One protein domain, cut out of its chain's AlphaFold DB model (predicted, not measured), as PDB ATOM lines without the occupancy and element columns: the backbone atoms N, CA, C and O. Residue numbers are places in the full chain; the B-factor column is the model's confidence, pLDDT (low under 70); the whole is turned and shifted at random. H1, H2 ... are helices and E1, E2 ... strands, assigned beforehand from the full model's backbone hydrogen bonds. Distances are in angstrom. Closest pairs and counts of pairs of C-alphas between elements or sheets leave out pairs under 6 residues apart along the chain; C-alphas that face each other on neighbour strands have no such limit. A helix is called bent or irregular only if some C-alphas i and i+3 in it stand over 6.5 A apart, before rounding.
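Overview. This is residues 7 to 124 of the 124 residues of an uncharacterized protein of Verrucomicrobia bacterium (UniProt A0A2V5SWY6). Two lobes: a long ribbon of E1 and E2 with H5 packed on it at one end, and a body of six helices, H1 to H4, H6 and H7, at the other. The 118 printed residues have seven named helices and two strands, in the order H1 H2 H3 H4 H5 E1 H6 H7 E2; the sheet, E1 - E2, is antiparallel. The class is mostly helix. The whole is only just compact, close to loose, with a radius of gyration of the C-alphas of 15.9 A and spans of 46 by 29 by 28 A.

Along the chain. E1, residues 69 to 76, measures 20.4 A, and E2, residues 117 to 123, 20.1 A, ending with C-alpha 123 at (250.387, 291.302, 245.103). H7, residues 91 to 109, measures 27.1 A. The other helices are H1, residues 7 to 16, 14.3 A, beginning with C-alpha 7 at (280.078, 277.307, 231.824); H2, 19 to 24; H3, 32 to 37; H4, 42 to 49; H5, 57 to 65, 12.1 A; and H6, 80 to 86, only just irregular, with C-alphas 82 and 85 6.7 A apart.

Arrangement. E1 and E2 are antiparallel at 162 degrees, with N 74 and O 119 2.9 A apart, within hydrogen-bond range. The closest C-alphas of H5 and E2, Phe 57 and Arg 118, are 7.4 A apart. H6 and H7 form a helical hairpin and touch at Tyr 80 and Ile 97, C-alphas 5.9 A apart, H7 with residues 97 to 101 alone. H3, the hub, touches H1, H4 and H6; its closest C-alphas to H6 are Ala 33 and Tyr 82, 5.9 A. H2 touches H7 at Ser 24 and Ala 93, C-alphas 4.6 A apart, H7 with residues 92 to 96 alone. H5 touches no helix. Every O i to N i+4 pair is within range in H1, H2, H3, H4, H5 and H7; in H6 1 of 3 is, and 2 of 4 O i to N i+3 pairs.

Size, cuts and confidence. The C-alphas farthest apart, Ser 40 and Leu 124, are 48.5 A apart. The printed part has no cut, and no link is long. Residues 52 to 53 have pLDDT under 70.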
ATOM      1  N   ALA A   7     280.585 278.674 231.759       95.62
ATOM      2  CA  ALA A   7     280.078 277.307 231.824       95.62
ATOM      3  C   ALA A   7     278.656 277.202 231.253       95.62
ATOM      4  O   ALA A   7     278.371 276.321 230.440       95.62
ATOM      5  N   THR A   8     277.798 278.159 231.599       96.62
ATOM      6  CA  THR A   8     276.410 278.247 231.144       96.62
ATOM      7  C   THR A   8     276.339 278.397 229.627       96.62
ATOM      8  O   THR A   8     275.617 277.661 228.952       96.62
ATOM      9  N   VAL A   9     277.122 279.317 229.050       96.50
ATOM     10  CA  VAL A   9     277.125 279.515 227.593       96.50
ATOM     11  C   VAL A   9     277.692 278.284 226.880       96.50
ATOM     12  O   VAL A   9     277.144 277.864 225.860       96.50
ATOM     13  N   HIS A  10     278.748 277.665 227.413       96.56
ATOM     14  CA  HIS A  10     279.324 276.452 226.830       96.56
ATOM     15  C   HIS A  10     278.362 275.266 226.855       96.56
ATOM     16  O   HIS A  10     278.257 274.558 225.850       96.56
ATOM     17  N   TRP A  11     277.633 275.062 227.957       97.81
ATOM     18  CA  TRP A  11     276.575 274.056 228.026       97.81
ATOM     19  C   TRP A  11     275.531 274.289 226.929       97.81
ATOM     20  O   TRP A  11     275.227 273.371 226.164       97.81
ATOM     21  N   PHE A  12     275.056 275.526 226.777       97.69
ATOM     22  CA  PHE A  12     274.051 275.832 225.765       97.69
ATOM     23  C   PHE A  12     274.578 275.580 224.347       97.69
ATOM     24  O   PHE A  12     273.908 274.941 223.537       97.69
ATOM     25  N   VAL A  13     275.813 275.991 224.042       97.81
ATOM     26  CA  VAL A  13     276.432 275.708 222.736       97.81
ATOM     27  C   VAL A  13     276.618 274.212 222.497       97.81
ATOM     28  O   VAL A  13     276.411 273.748 221.375       97.81
ATOM     29  N   LYS A  14     276.956 273.434 223.528       98.00
ATOM     30  CA  LYS A  14     277.014 271.972 223.429       98.00
ATOM     31  C   LYS A  14     275.644 271.388 223.071       98.00
ATOM     32  O   LYS A  14     275.584 270.529 222.195       98.00
ATOM     33  N   ALA A  15     274.562 271.878 223.679       97.81
ATOM     34  CA  ALA A  15     273.202 271.463 223.337       97.81
ATOM     35  C   ALA A  15     272.844 271.825 221.885       97.81
ATOM     36  O   ALA A  15     272.388 270.961 221.134       97.81
ATOM     37  N   LEU A  16     273.142 273.056 221.446       97.62
ATOM     38  CA  LEU A  16     272.941 273.505 220.060       97.62
ATOM     39  C   LEU A  16     273.686 272.625 219.043       97.62
ATOM     40  O   LEU A  16     273.143 272.291 217.993       97.62
ATOM     41  N   ARG A  17     274.933 272.249 219.352       97.06
ATOM     42  CA  ARG A  17     275.816 271.470 218.466       97.06
ATOM     43  C   ARG A  17     275.657 269.954 218.596       97.06
ATOM     44  O   ARG A  17     276.384 269.222 217.921       97.06
ATOM     45  N   SER A  18     274.742 269.480 219.436       97.25
ATOM     46  CA  SER A  18     274.374 268.065 219.494       97.25
ATOM     47  C   SER A  18     273.730 267.612 218.178       97.25
ATOM     48  O   SER A  18     273.239 268.432 217.400       97.25
ATOM     49  N   GLU A  19     273.704 266.304 217.919       95.94
ATOM     50  CA  GLU A  19     273.046 265.758 216.721       95.94
ATOM     51  C   GLU A  19     271.557 266.129 216.673       95.94
ATOM     52  O   GLU A  19     271.044 266.542 215.634       95.94
ATOM     53  N   GLN A  20     270.879 266.090 217.820       95.38
ATOM     54  CA  GLN A  20     269.482 266.494 217.937       95.38
ATOM     55  C   GLN A  20     269.288 268.001 217.743       95.38
ATOM     56  O   GLN A  20     268.339 268.401 217.068       95.38
ATOM     57  N   GLY A  21     270.192 268.830 218.270       96.25
ATOM     58  CA  GLY A  21     270.173 270.277 218.055       96.25
ATOM     59  C   GLY A  21     270.307 270.627 216.575       96.25
ATOM     60  O   GLY A  21     269.458 271.330 216.029       96.25
ATOM     61  N   LYS A  22     271.295 270.046 215.883       94.44
ATOM     62  CA  LYS A  22     271.481 270.228 214.433       94.44
ATOM     63  C   LYS A  22     270.275 269.760 213.613       94.44
ATOM     64  O   LYS A  22     269.953 270.397 212.620       94.44
ATOM     65  N   ALA A  23     269.623 268.668 214.014       95.12
ATOM     66  CA  ALA A  23     268.437 268.149 213.328       95.12
ATOM     67  C   ALA A  23     267.165 268.976 213.595       95.12
ATOM     68  O   ALA A  23     266.241 268.957 212.785       95.12
ATOM     69  N   SER A  24     267.106 269.692 214.722       97.06
ATOM     70  CA  SER A  24     265.912 270.429 215.163       97.06
ATOM     71  C   SER A  24     265.919 271.909 214.772       97.06
ATOM     72  O   SER A  24     264.857 272.538 214.727       97.06
ATOM     73  N   ILE A  25     267.100 272.483 214.531       96.00
ATOM     74  CA  ILE A  25     267.285 273.912 214.275       96.00
ATOM     75  C   ILE A  25     267.269 274.194 212.768       96.00
ATOM     76  O   ILE A  25     268.105 273.693 212.024       96.00
ATOM     77  N   ASN A  26     266.372 275.086 212.350       96.38
ATOM     78  CA  ASN A  26     266.386 275.793 211.075       96.38
ATOM     79  C   ASN A  26     267.057 277.164 211.281       96.38
ATOM     80  O   ASN A  26     266.418 278.083 211.802       96.38
ATOM     81  N   PRO A  27     268.338 277.339 210.905       94.75
ATOM     82  CA  PRO A  27     269.068 278.561 211.212       94.75
ATOM     83  C   PRO A  27     268.421 279.794 210.572       94.75
ATOM     84  O   PRO A  27     268.285 279.875 209.352       94.75
ATOM     85  N   ILE A  28     268.075 280.784 211.395       95.00
ATOM     86  CA  ILE A  28     267.619 282.105 210.943       95.00
ATOM     87  C   ILE A  28     268.725 283.123 211.199       95.00
ATOM     88  O   ILE A  28     269.310 283.143 212.287       95.00
ATOM     89  N   ALA A  29     269.007 283.971 210.207       92.00
ATOM     90  CA  ALA A  29     269.980 285.048 210.334       92.00
ATOM     91  C   ALA A  29     269.694 285.928 211.564       92.00
ATOM     92  O   ALA A  29     268.555 286.090 211.999       92.00
ATOM     93  N   ASP A  30     270.762 286.461 212.150       90.81
ATOM     94  CA  ASP A  30     270.749 287.333 213.325       90.81
ATOM     95  C   ASP A  30     270.244 286.771 214.655       90.81
ATOM     96  O   ASP A  30     270.511 287.383 215.692       90.81
ATOM     97  N   GLN A  31     269.657 285.574 214.672       94.31
ATOM     98  CA  GLN A  31     269.290 284.901 215.914       94.31
ATOM     99  C   GLN A  31     270.528 284.440 216.689       94.31
ATOM    100  O   GLN A  31     271.488 283.909 216.123       94.31
ATOM    101  N   LEU A  32     270.490 284.610 218.014       94.38
ATOM    102  CA  LEU A  32     271.607 284.261 218.895       94.38
ATOM    103  C   LEU A  32     271.996 282.781 218.768       94.38
ATOM    104  O   LEU A  32     273.178 282.481 218.617       94.38
ATOM    105  N   ALA A  33     271.015 281.871 218.762       95.50
ATOM    106  CA  ALA A  33     271.256 280.438 218.591       95.50
ATOM    107  C   ALA A  33     271.970 280.127 217.262       95.50
ATOM    108  O   ALA A  33     272.956 279.393 217.253       95.50
ATOM    109  N   THR A  34     271.556 280.763 216.161       96.19
ATOM    110  CA  THR A  34     272.221 280.637 214.853       96.19
ATOM    111  C   THR A  34     273.665 281.126 214.888       96.19
ATOM    112  O   THR A  34     274.558 280.452 214.382       96.19
ATOM    113  N   LYS A  35     273.924 282.283 215.507       96.06
ATOM    114  CA  LYS A  35     275.281 282.841 215.614       96.06
ATOM    115  C   LYS A  35     276.195 281.960 216.470       96.06
ATOM    116  O   LYS A  35     277.364 281.791 216.143       96.06
ATOM    117  N   LEU A  36     275.667 281.375 217.544       96.19
ATOM    118  CA  LEU A  36     276.419 280.480 218.427       96.19
ATOM    119  C   LEU A  36     276.742 279.126 217.779       96.19
ATOM    120  O   LEU A  36     277.805 278.561 218.048       96.19
ATOM    121  N   LEU A  37     275.876 278.616 216.895       94.69
ATOM    122  CA  LEU A  37     276.109 277.352 216.188       94.69
ATOM    123  C   LEU A  37     277.459 277.333 215.460       94.69
ATOM    124  O   LEU A  37     278.191 276.352 215.588       94.69
ATOM    125  N   SER A  38     277.823 278.424 214.780       91.12
ATOM    126  CA  SER A  38     279.061 278.547 213.993       91.12
ATOM    127  C   SER A  38     280.191 279.324 214.683       91.12
ATOM    128  O   SER A  38     281.262 279.491 214.103       91.12
ATOM    129  N   ALA A  39     279.991 279.796 215.916       95.56
ATOM    130  CA  ALA A  39     280.969 280.627 216.614       95.56
ATOM    131  C   ALA A  39     282.254 279.874 217.000       95.56
ATOM    132  O   ALA A  39     282.213 278.924 217.783       95.56
ATOM    133  N   SER A  40     283.412 280.356 216.546       93.62
ATOM    134  CA  SER A  40     284.709 279.898 217.072       93.62
ATOM    135  C   SER A  40     284.968 280.443 218.479       93.62
ATOM    136  O   SER A  40     285.366 279.694 219.364       93.62
ATOM    137  N   ASP A  41     284.682 281.732 218.703       95.88
ATOM    138  CA  ASP A  41     284.698 282.362 220.027       95.88
ATOM    139  C   ASP A  41     283.261 282.492 220.549       95.88
ATOM    140  O   ASP A  41     282.501 283.403 220.190       95.88
ATOM    141  N   VAL A  42     282.875 281.520 221.374       95.38
ATOM    142  CA  VAL A  42     281.519 281.371 221.905       95.38
ATOM    143  C   VAL A  42     281.166 282.516 222.855       95.38
ATOM    144  O   VAL A  42     280.105 283.130 222.714       95.38
ATOM    145  N   MET A  43     282.062 282.860 223.783       94.94
ATOM    146  CA  MET A  43     281.797 283.886 224.792       94.94
ATOM    147  C   MET A  43     281.758 285.287 224.201       94.94
ATOM    148  O   MET A  43     280.901 286.095 224.571       94.94
ATOM    149  N   GLN A  44     282.640 285.595 223.253       94.75
ATOM    150  CA  GLN A  44     282.587 286.871 222.555       94.75
ATOM    151  C   GLN A  44     281.316 286.984 221.706       94.75
ATOM    152  O   GLN A  44     280.675 288.039 221.701       94.75
ATOM    153  N   THR A  45     280.907 285.901 221.037       95.69
ATOM    154  CA  THR A  45     279.646 285.860 220.279       95.69
ATOM    155  C   THR A  45     278.442 286.098 221.186       95.69
ATOM    156  O   THR A  45     277.599 286.936 220.859       95.69
ATOM    157  N   TRP A  46     278.391 285.433 222.345       93.69
ATOM    158  CA  TRP A  46     277.364 285.654 223.366       93.69
ATOM    159  C   TRP A  46     277.323 287.113 223.819       93.69
ATOM    160  O   TRP A  46     276.282 287.762 223.731       93.69
ATOM    161  N   ARG A  47     278.465 287.664 224.249       91.62
ATOM    162  CA  ARG A  47     278.554 289.049 224.724       91.62
ATOM    163  C   ARG A  47     278.103 290.047 223.667       91.62
ATOM    164  O   ARG A  47     277.428 290.994 224.023       91.62
ATOM    165  N   ARG A  48     278.436 289.856 222.389       91.44
ATOM    166  CA  ARG A  48     278.043 290.795 221.325       91.44
ATOM    167  C   ARG A  48     276.559 290.736 220.978       91.44
ATOM    168  O   ARG A  48     276.001 291.769 220.634       91.44
ATOM    169  N   ASN A  49     275.942 289.557 221.055       90.69
ATOM    170  CA  ASN A  49     274.613 289.315 220.482       90.69
ATOM    171  C   ASN A  49     273.510 289.073 221.516       90.69
ATOM    172  O   ASN A  49     272.340 289.007 221.140       90.69
ATOM    173  N   ARG A  50     273.844 288.936 222.805       83.62
ATOM    174  CA  ARG A  50     272.831 288.991 223.864       83.62
ATOM    175  C   ARG A  50     272.179 290.376 223.841       83.62
ATOM    176  O   ARG A  50     272.873 291.369 223.653       83.62
ATOM    177  N   ALA A  51     270.860 290.439 224.007       74.44
ATOM    178  CA  ALA A  51     270.134 291.706 224.009       74.44
ATOM    179  C   ALA A  51     270.712 292.646 225.084       74.44
ATOM    180  O   ALA A  51     270.725 292.299 226.265       74.44
ATOM    181  N   HIS A  52     271.217 293.806 224.659       65.75
ATOM    182  CA  HIS A  52     271.890 294.775 225.535       65.75
ATOM    183  C   HIS A  52     270.927 295.774 226.178       65.75
ATOM    184  O   HIS A  52     271.230 296.304 227.243       65.75
ATOM    185  N   ASP A  53     269.749 295.968 225.586       63.31
ATOM    186  CA  ASP A  53     268.800 297.020 225.974       63.31
ATOM    187  C   ASP A  53     267.780 296.568 227.035       63.31
ATOM    188  O   ASP A  53     266.653 297.055 227.094       63.31
ATOM    189  N   LEU A  54     268.148 295.598 227.876       73.06
ATOM    190  CA  LEU A  54     267.268 295.086 228.925       73.06
ATOM    191  C   LEU A  54     267.560 295.768 230.264       73.06
ATOM    192  O   LEU A  54     268.710 295.862 230.698       73.06
ATOM    193  N   HIS A  55     266.498 296.196 230.958       79.50
ATOM    194  CA  HIS A  55     266.602 296.640 232.346       79.50
ATOM    195  C   HIS A  55     267.270 295.559 233.202       79.50
ATOM    196  O   HIS A  55     267.033 294.361 233.028       79.50
ATOM    197  N   SER A  56     268.101 295.978 234.159       85.62
ATOM    198  CA  SER A  56     268.654 295.037 235.127       85.62
ATOM    199  C   SER A  56     267.526 294.421 235.954       85.62
ATOM    200  O   SER A  56     266.507 295.061 236.221       85.62
ATOM    201  N   PHE A  57     267.724 293.178 236.396       88.12
ATOM    202  CA  PHE A  57     266.782 292.534 237.304       88.12
ATOM    203  C   PHE A  57     266.536 293.377 238.565       88.12
ATOM    204  O   PHE A  57     265.385 293.577 238.938       88.12
ATOM    205  N   ALA A  58     267.594 293.948 239.150       89.25
ATOM    206  CA  ALA A  58     267.492 294.849 240.297       89.25
ATOM    207  C   ALA A  58     266.557 296.040 240.023       89.25
ATOM    208  O   ALA A  58     265.633 296.271 240.796       89.25
ATOM    209  N   ALA A  59     266.720 296.721 238.882       91.44
ATOM    210  CA  ALA A  59     265.867 297.850 238.515       91.44
ATOM    211  C   ALA A  59     264.400 297.434 238.310       91.44
ATOM    212  O   ALA A  59     263.489 298.147 238.729       91.44
ATOM    213  N   MET A  60     264.152 296.270 237.696       91.25
ATOM    214  CA  MET A  60     262.792 295.738 237.552       91.25
ATOM    215  C   MET A  60     262.170 295.399 238.912       91.25
ATOM    216  O   MET A  60     261.018 295.746 239.164       91.25
ATOM    217  N   ASN A  61     262.932 294.751 239.794       92.81
ATOM    218  CA  ASN A  61     262.462 294.351 241.114       92.81
ATOM    219  C   ASN A  61     262.155 295.564 242.006       92.81
ATOM    220  O   ASN A  61     261.103 295.598 242.637       92.81
ATOM    221  N   GLU A  62     263.010 296.591 242.002       94.19
ATOM    222  CA  GLU A  62     262.764 297.856 242.708       94.19
ATOM    223  C   GLU A  62     261.496 298.556 242.203       94.19
ATOM    224  O   GLU A  62     260.653 298.977 242.997       94.19
ATOM    225  N   ALA A  63     261.312 298.633 240.881       94.69
ATOM    226  CA  ALA A  63     260.133 299.261 240.288       94.69
ATOM    227  C   ALA A  63     258.821 298.538 240.648       94.69
ATOM    228  O   ALA A  63     257.783 299.192 240.804       94.69
ATOM    229  N   ILE A  64     258.862 297.209 240.785       94.81
ATOM    230  CA  ILE A  64     257.727 296.392 241.234       94.81
ATOM    231  C   ILE A  64     257.495 296.583 242.736       94.81
ATOM    232  O   ILE A  64     256.369 296.868 243.142       94.81
ATOM    233  N   ALA A  65     258.546 296.503 243.553       95.44
ATOM    234  CA  ALA A  65     258.467 296.668 245.005       95.44
ATOM    235  C   ALA A  65     257.965 298.060 245.433       95.44
ATOM    236  O   ALA A  65     257.371 298.206 246.496       95.44
ATOM    237  N   ALA A  66     258.140 299.082 244.589       96.62
ATOM    238  CA  ALA A  66     257.590 300.417 244.823       96.62
ATOM    239  C   ALA A  66     256.049 300.479 244.780       96.62
ATOM    240  O   ALA A  66     255.468 301.476 245.209       96.62
ATOM    241  N   ARG A  67     255.377 299.463 244.223       96.06
ATOM    242  CA  ARG A  67     253.912 299.430 244.048       96.06
ATOM    243  C   ARG A  67     253.239 298.197 244.636       96.06
ATOM    244  O   ARG A  67     252.037 298.235 244.867       96.06
ATOM    245  N   PHE A  68     253.988 297.121 244.838       96.75
ATOM    246  CA  PHE A  68     253.468 295.830 245.260       96.75
ATOM    247  C   PHE A  68     254.329 295.252 246.372       96.75
ATOM    248  O   PHE A  68     255.534 295.497 246.440       96.75
ATOM    249  N   VAL A  69     253.734 294.390 247.189       96.12
ATOM    250  CA  VAL A  69     254.507 293.576 248.122       96.12
ATOM    251  C   VAL A  69     255.037 292.358 247.364       96.12
ATOM    252  O   VAL A  69     254.276 291.501 246.910       96.12
ATOM    253  N   VAL A  70     256.358 292.272 247.205       95.62
ATOM    254  CA  VAL A  70     257.016 291.116 246.579       95.62
ATOM    255  C   VAL A  70     256.996 289.943 247.563       95.62
ATOM    256  O   VAL A  70     257.551 290.045 248.655       95.62
ATOM    257  N   ARG A  71     256.350 288.824 247.200       95.38
ATOM    258  CA  ARG A  71     256.419 287.575 247.988       95.38
ATOM    259  C   ARG A  71     257.671 286.790 247.682       95.38
ATOM    260  O   ARG A  71     258.276 286.233 248.589       95.38
ATOM    261  N   GLU A  72     257.980 286.681 246.401       94.88
ATOM    262  CA  GLU A  72     258.938 285.700 245.935       94.88
ATOM    263  C   GLU A  72     259.642 286.187 244.677       94.88
ATOM    264  O   GLU A  72     259.038 286.783 243.780       94.88
ATOM    265  N   THR A  73     260.938 285.903 244.628       93.56
ATOM    266  CA  THR A  73     261.779 286.023 243.445       93.56
ATOM    267  C   THR A  73     262.456 284.684 243.215       93.56
ATOM    268  O   THR A  73     263.048 284.132 244.139       93.56
ATOM    269  N   GLN A  74     262.402 284.187 241.984       93.69
ATOM    270  CA  GLN A  74     263.060 282.945 241.590       93.69
ATOM    271  C   GLN A  74     263.885 283.155 240.324       93.69
ATOM    272  O   GLN A  74     263.450 283.836 239.388       93.69
ATOM    273  N   SER A  75     265.050 282.520 240.277       93.38
ATOM    274  CA  SER A  75     265.764 282.282 239.026       93.38
ATOM    275  C   SER A  75     265.148 281.065 238.336       93.38
ATOM    276  O   SER A  75     264.883 280.064 238.993       93.38
ATOM    277  N   VAL A  76     264.882 281.155 237.032       95.00
ATOM    278  CA  VAL A  76     264.175 280.112 236.268       95.00
ATOM    279  C   VAL A  76     264.859 279.843 234.923       95.00
ATOM    280  O   VAL A  76     265.544 280.740 234.415       95.00
ATOM    281  N   PRO A  77     264.665 278.653 234.325       96.19
ATOM    282  CA  PRO A  77     265.152 278.357 232.984       96.19
ATOM    283  C   PRO A  77     264.689 279.383 231.949       96.19
ATOM    284  O   PRO A  77     263.583 279.923 232.039       96.19
ATOM    285  N   TYR A  78     265.533 279.670 230.963       94.38
ATOM    286  CA  TYR A  78     265.284 280.729 229.988       94.38
ATOM    287  C   TYR A  78     265.958 280.518 228.633       94.38
ATOM    288  O   TYR A  78     265.556 281.149 227.652       94.38
ATOM    289  N   PHE A  79     266.955 279.636 228.528       95.00
ATOM    290  CA  PHE A  79     267.690 279.438 227.276       95.00
ATOM    291  C   PHE A  79     266.810 278.900 226.145       95.00
ATOM    292  O   PHE A  79     267.046 279.222 224.978       95.00
ATOM    293  N   TYR A  80     265.733 278.185 226.486       93.94
ATOM    294  CA  TYR A  80     264.707 277.745 225.537       93.94
ATOM    295  C   TYR A  80     264.175 278.897 224.662       93.94
ATOM    296  O   TYR A  80     263.874 278.696 223.484       93.94
ATOM    297  N   ARG A  81     264.122 280.133 225.186       93.44
ATOM    298  CA  ARG A  81     263.649 281.314 224.448       93.44
ATOM    299  C   ARG A  81     264.503 281.623 223.219       93.44
ATOM    300  O   ARG A  81     263.971 282.127 222.236       93.44
ATOM    301  N   TYR A  82     265.803 281.329 223.253       94.94
ATOM    302  CA  TYR A  82     266.686 281.529 222.100       94.94
ATOM    303  C   TYR A  82     266.503 280.462 221.017       94.94
ATOM    304  O   TYR A  82     266.928 280.679 219.884       94.94
ATOM    305  N   LEU A  83     265.871 279.332 221.350       95.75
ATOM    306  CA  LEU A  83     265.573 278.254 220.410       95.75
ATOM    307  C   LEU A  83     264.264 278.498 219.666       95.75
ATOM    308  O   LEU A  83     264.215 278.267 218.465       95.75
ATOM    309  N   VAL A  84     263.229 279.007 220.346       94.38
ATOM    310  CA  VAL A  84     261.882 279.203 219.768       94.38
ATOM    311  C   VAL A  84     261.895 279.822 218.359       94.38
ATOM    312  O   VAL A  84     261.203 279.286 217.497       94.38
ATOM    313  N   PRO A  85     262.677 280.882 218.063       94.94
ATOM    314  CA  PRO A  85     262.668 281.489 216.735       94.94
ATOM    315  C   PRO A  85     263.303 280.620 215.644       94.94
ATOM    316  O   PRO A  85     263.026 280.845 214.477       94.94
ATOM    317  N   VAL A  86     264.183 279.681 215.999       96.56
ATOM    318  CA  VAL A  86     265.006 278.915 215.048       96.56
ATOM    319  C   VAL A  86     264.628 277.437 214.979       96.56
ATOM    320  O   VAL A  86     265.269 276.684 214.258       96.56
ATOM    321  N   LEU A  87     263.630 276.978 215.729       96.56
ATOM    322  CA  LEU A  87     263.210 275.579 215.696       96.56
ATOM    323  C   LEU A  87     262.266 275.295 214.527       96.56
ATOM    324  O   LEU A  87     261.418 276.114 214.172       96.56
ATOM    325  N   ALA A  88     262.391 274.103 213.948       92.94
ATOM    326  CA  ALA A  88     261.405 273.592 213.007       92.94
ATOM    327  C   ALA A  88     260.058 273.321 213.707       92.94
ATOM    328  O   ALA A  88     260.014 272.963 214.883       92.94
ATOM    329  N   THR A  89     258.943 273.410 212.980       93.12
ATOM    330  CA  THR A  89     257.610 273.063 213.508       93.12
ATOM    331  C   THR A  89     257.388 271.546 213.458       93.12
ATOM    332  O   THR A  89     256.564 271.048 212.691       93.12
ATOM    333  N   THR A  90     258.165 270.790 214.238       95.31
ATOM    334  CA  THR A  90     258.114 269.319 214.297       95.31
ATOM    335  C   THR A  90     258.065 268.815 215.740       95.31
ATOM    336  O   THR A  90     258.496 269.494 216.671       95.31
ATOM    337  N   SER A  91     257.568 267.591 215.943       95.38
ATOM    338  CA  SER A  91     257.582 266.932 217.259       95.38
ATOM    339  C   SER A  91     259.002 266.710 217.792       95.38
ATOM    340  O   SER A  91     259.234 266.803 218.997       95.38
ATOM    341  N   GLN A  92     259.963 266.465 216.900       95.38
ATOM    342  CA  GLN A  92     261.376 266.344 217.251       95.38
ATOM    343  C   GLN A  92     261.920 267.652 217.839       95.38
ATOM    344  O   GLN A  92     262.535 267.634 218.902       95.38
ATOM    345  N   ALA A  93     261.635 268.785 217.196       96.12
ATOM    346  CA  ALA A  93     262.062 270.090 217.684       96.12
ATOM    347  C   ALA A  93     261.366 270.479 218.999       96.12
ATOM    348  O   ALA A  93     262.006 271.044 219.887       96.12
ATOM    349  N   ALA A  94     260.090 270.109 219.165       96.06
ATOM    350  CA  ALA A  94     259.374 270.246 220.434       96.06
ATOM    351  C   ALA A  94     260.000 269.397 221.561       96.06
ATOM    352  O   ALA A  94     260.092 269.847 222.699       96.06
ATOM    353  N   SER A  95     260.482 268.195 221.245       96.81
ATOM    354  CA  SER A  95     261.171 267.339 222.224       96.81
ATOM    355  C   SER A  95     262.546 267.901 222.592       96.81
ATOM    356  O   SER A  95     262.943 267.868 223.750       96.81
ATOM    357  N   PHE A  96     263.266 268.474 221.623       97.56
ATOM    358  CA  PHE A  96     264.561 269.109 221.863       97.56
ATOM    359  C   PHE A  96     264.466 270.341 222.775       97.56
ATOM    360  O   PHE A  96     265.296 270.500 223.667       97.56
ATOM    361  N   ILE A  97     263.462 271.207 222.592       96.69
ATOM    362  CA  ILE A  97     263.296 272.369 223.480       96.69
ATOM    363  C   ILE A  97     262.933 271.955 224.911       96.69
ATOM    364  O   ILE A  97     263.439 272.571 225.850       96.69
ATOM    365  N   ASP A  98     262.114 270.911 225.081       97.31
ATOM    366  CA  ASP A  98     261.803 270.357 226.403       97.31
ATOM    367  C   ASP A  98     263.059 269.772 227.058       97.31
ATOM    368  O   ASP A  98     263.376 270.108 228.194       97.31
ATOM    369  N   GLU A  99     263.862 269.004 226.319       97.62
ATOM    370  CA  GLU A  99     265.126 268.469 226.829       97.62
ATOM    371  C   GLU A  99     266.085 269.574 227.291       97.62
ATOM    372  O   GLU A  99     266.648 269.484 228.383       97.62
ATOM    373  N   VAL A 100     266.249 270.642 226.503       98.00
ATOM    374  CA  VAL A 100     267.080 271.791 226.896       98.00
ATOM    375  C   VAL A 100     266.535 272.452 228.161       98.00
ATOM    376  O   VAL A 100     267.317 272.781 229.051       98.00
ATOM    377  N   PHE A 101     265.214 272.610 228.277       98.12
ATOM    378  CA  PHE A 101     264.573 273.165 229.470       98.12
ATOM    379  C   PHE A 101     264.805 272.289 230.715       98.12
ATOM    380  O   PHE A 101     265.152 272.807 231.780       98.12
ATOM    381  N   GLN A 102     264.663 270.966 230.592       98.19
ATOM    382  CA  GLN A 102     264.897 270.033 231.698       98.19
ATOM    383  C   GLN A 102     266.374 270.009 232.109       98.19
ATOM    384  O   GLN A 102     266.685 270.064 233.299       98.19
ATOM    385  N   GLN A 103     267.296 269.985 231.142       98.12
ATOM    386  CA  GLN A 103     268.731 270.060 231.424       98.12
ATOM    387  C   GLN A 103     269.100 271.369 232.128       98.12
ATOM    388  O   GLN A 103     269.836 271.334 233.113       98.12
ATOM    389  N   GLU A 104     268.571 272.508 231.667       98.25
ATOM    390  CA  GLU A 104     268.807 273.809 232.299       98.25
ATOM    391  C   GLU A 104     268.324 273.811 233.754       98.25
ATOM    392  O   GLU A 104     269.047 274.250 234.645       98.25
ATOM    393  N   SER A 105     267.126 273.265 233.996       97.56
ATOM    394  CA  SER A 105     266.534 273.146 235.333       97.56
ATOM    395  C   SER A 105     267.439 272.353 236.275       97.56
ATOM    396  O   SER A 105     267.832 272.859 237.322       97.56
ATOM    397  N   VAL A 106     267.843 271.143 235.873       98.06
ATOM    398  CA  VAL A 106     268.666 270.253 236.707       98.06
ATOM    399  C   VAL A 106     270.049 270.845 236.979       98.06
ATOM    400  O   VAL A 106     270.533 270.790 238.109       98.06
ATOM    401  N   LEU A 107     270.704 271.408 235.962       97.81
ATOM    402  CA  LEU A 107     272.030 272.011 236.128       97.81
ATOM    403  C   LEU A 107     271.963 273.283 236.981       97.81
ATOM    404  O   LEU A 107     272.849 273.515 237.804       97.81
ATOM    405  N   GLY A 108     270.904 274.081 236.824       96.44
ATOM    406  CA  GLY A 108     270.660 275.269 237.638       96.44
ATOM    407  C   GLY A 108     270.408 274.931 239.107       96.44
ATOM    408  O   GLY A 108     270.993 275.560 239.985       96.44
ATOM    409  N   GLU A 109     269.608 273.899 239.393       96.19
ATOM    410  CA  GLU A 109     269.362 273.409 240.761       96.19
ATOM    411  C   GLU A 109     270.641 272.925 241.455       96.19
ATOM    412  O   GLU A 109     270.800 273.090 242.665       96.19
ATOM    413  N   ARG A 110     271.577 272.356 240.691       96.69
ATOM    414  CA  ARG A 110     272.884 271.904 241.190       96.69
ATOM    415  C   ARG A 110     273.927 273.019 241.285       96.69
ATOM    416  O   ARG A 110     275.022 272.772 241.782       96.69
ATOM    417  N   GLY A 111     273.609 274.226 240.812       95.06
ATOM    418  CA  GLY A 111     274.548 275.345 240.745       95.06
ATOM    419  C   GLY A 111     275.679 275.144 239.729       95.06
ATOM    420  O   GLY A 111     276.712 275.796 239.839       95.06
ATOM    421  N   GLU A 112     275.504 274.240 238.761       96.50
ATOM    422  CA  GLU A 112     276.485 273.976 237.697       96.50
ATOM    423  C   GLU A 112     276.439 275.046 236.594       96.50
ATOM    424  O   GLU A 112     277.421 275.239 235.876       96.50
ATOM    425  N   ILE A 113     275.301 275.733 236.458       96.38
ATOM    426  CA  ILE A 113     275.089 276.863 235.548       96.38
ATOM    427  C   ILE A 113     274.242 277.947 236.223       96.38
ATOM    428  O   ILE A 113     273.532 277.695 237.199       96.38
ATOM    429  N   VAL A 114     274.248 279.149 235.650       93.88
ATOM    430  CA  VAL A 114     273.406 280.266 236.082       93.88
ATOM    431  C   VAL A 114     272.128 280.323 235.247       93.88
ATOM    432  O   VAL A 114     272.161 280.502 234.030       93.88
ATOM    433  N   LEU A 115     270.977 280.253 235.915       94.19
ATOM    434  CA  LEU A 115     269.670 280.470 235.290       94.19
ATOM    435  C   LEU A 115     269.484 281.955 234.950       94.19
ATOM    436  O   LEU A 115     269.705 282.815 235.807       94.19
ATOM    437  N   LEU A 116     269.045 282.279 233.727       90.75
ATOM    438  CA  LEU A 116     268.890 283.680 233.282       90.75
ATOM    439  C   LEU A 116     267.503 284.255 233.530       90.75
ATOM    440  O   LEU A 116     267.347 285.467 233.684       90.75
ATOM    441  N   GLY A 117     266.491 283.396 233.539       91.56
ATOM    442  CA  GLY A 117     265.118 283.811 233.734       91.56
ATOM    443  C   GLY A 117     264.922 284.314 235.153       91.56
ATOM    444  O   GLY A 117     265.547 283.833 236.100       91.56
ATOM    445  N   ARG A 118     264.047 285.300 235.310       92.06
ATOM    446  CA  ARG A 118     263.662 285.839 236.612       92.06
ATOM    447  C   ARG A 118     262.144 285.844 236.691       92.06
ATOM    448  O   ARG A 118     261.480 286.378 235.804       92.06
ATOM    449  N   ARG A 119     261.602 285.247 237.747       93.25
ATOM    450  CA  ARG A 119     260.175 285.250 238.069       93.25
ATOM    451  C   ARG A 119     259.973 286.055 239.343       93.25
ATOM    452  O   ARG A 119     260.592 285.748 240.356       93.25
ATOM    453  N   ILE A 120     259.097 287.055 239.286       95.00
ATOM    454  CA  ILE A 120     258.697 287.867 240.438       95.00
ATOM    455  C   ILE A 120     257.210 287.617 240.683       95.00
ATOM    456  O   ILE A 120     256.402 287.756 239.764       95.00
ATOM    457  N   VAL A 121     256.850 287.247 241.909       95.62
ATOM    458  CA  VAL A 121     255.457 287.114 242.352       95.62
ATOM    459  C   VAL A 121     255.168 288.225 243.354       95.62
ATOM    460  O   VAL A 121     255.787 288.293 244.418       95.62
ATOM    461  N   ALA A 122     254.226 289.100 243.008       95.88
ATOM    462  CA  ALA A 122     253.849 290.255 243.811       95.88
ATOM    463  C   ALA A 122     252.324 290.434 243.831       95.88
ATOM    464  O   ALA A 122     251.624 289.969 242.931       95.88
ATOM    465  N   PHE A 123     251.816 291.081 244.872       93.44
ATOM    466  CA  PHE A 123     250.387 291.302 245.103       93.44
ATOM    467  C   PHE A 123     250.156 292.727 245.610       93.44
ATOM    468  O   PHE A 123     251.083 293.370 246.118       93.44
ATOM    469  N   LEU A 124     248.935 293.214 245.383       85.38
ATOM    470  CA  LEU A 124     248.458 294.523 245.831       85.38
ATOM    471  C   LEU A 124     248.309 294.567 247.355       85.38
ATOM    472  O   LEU A 124     247.856 293.547 247.926       85.38
TER     473      LEU A 124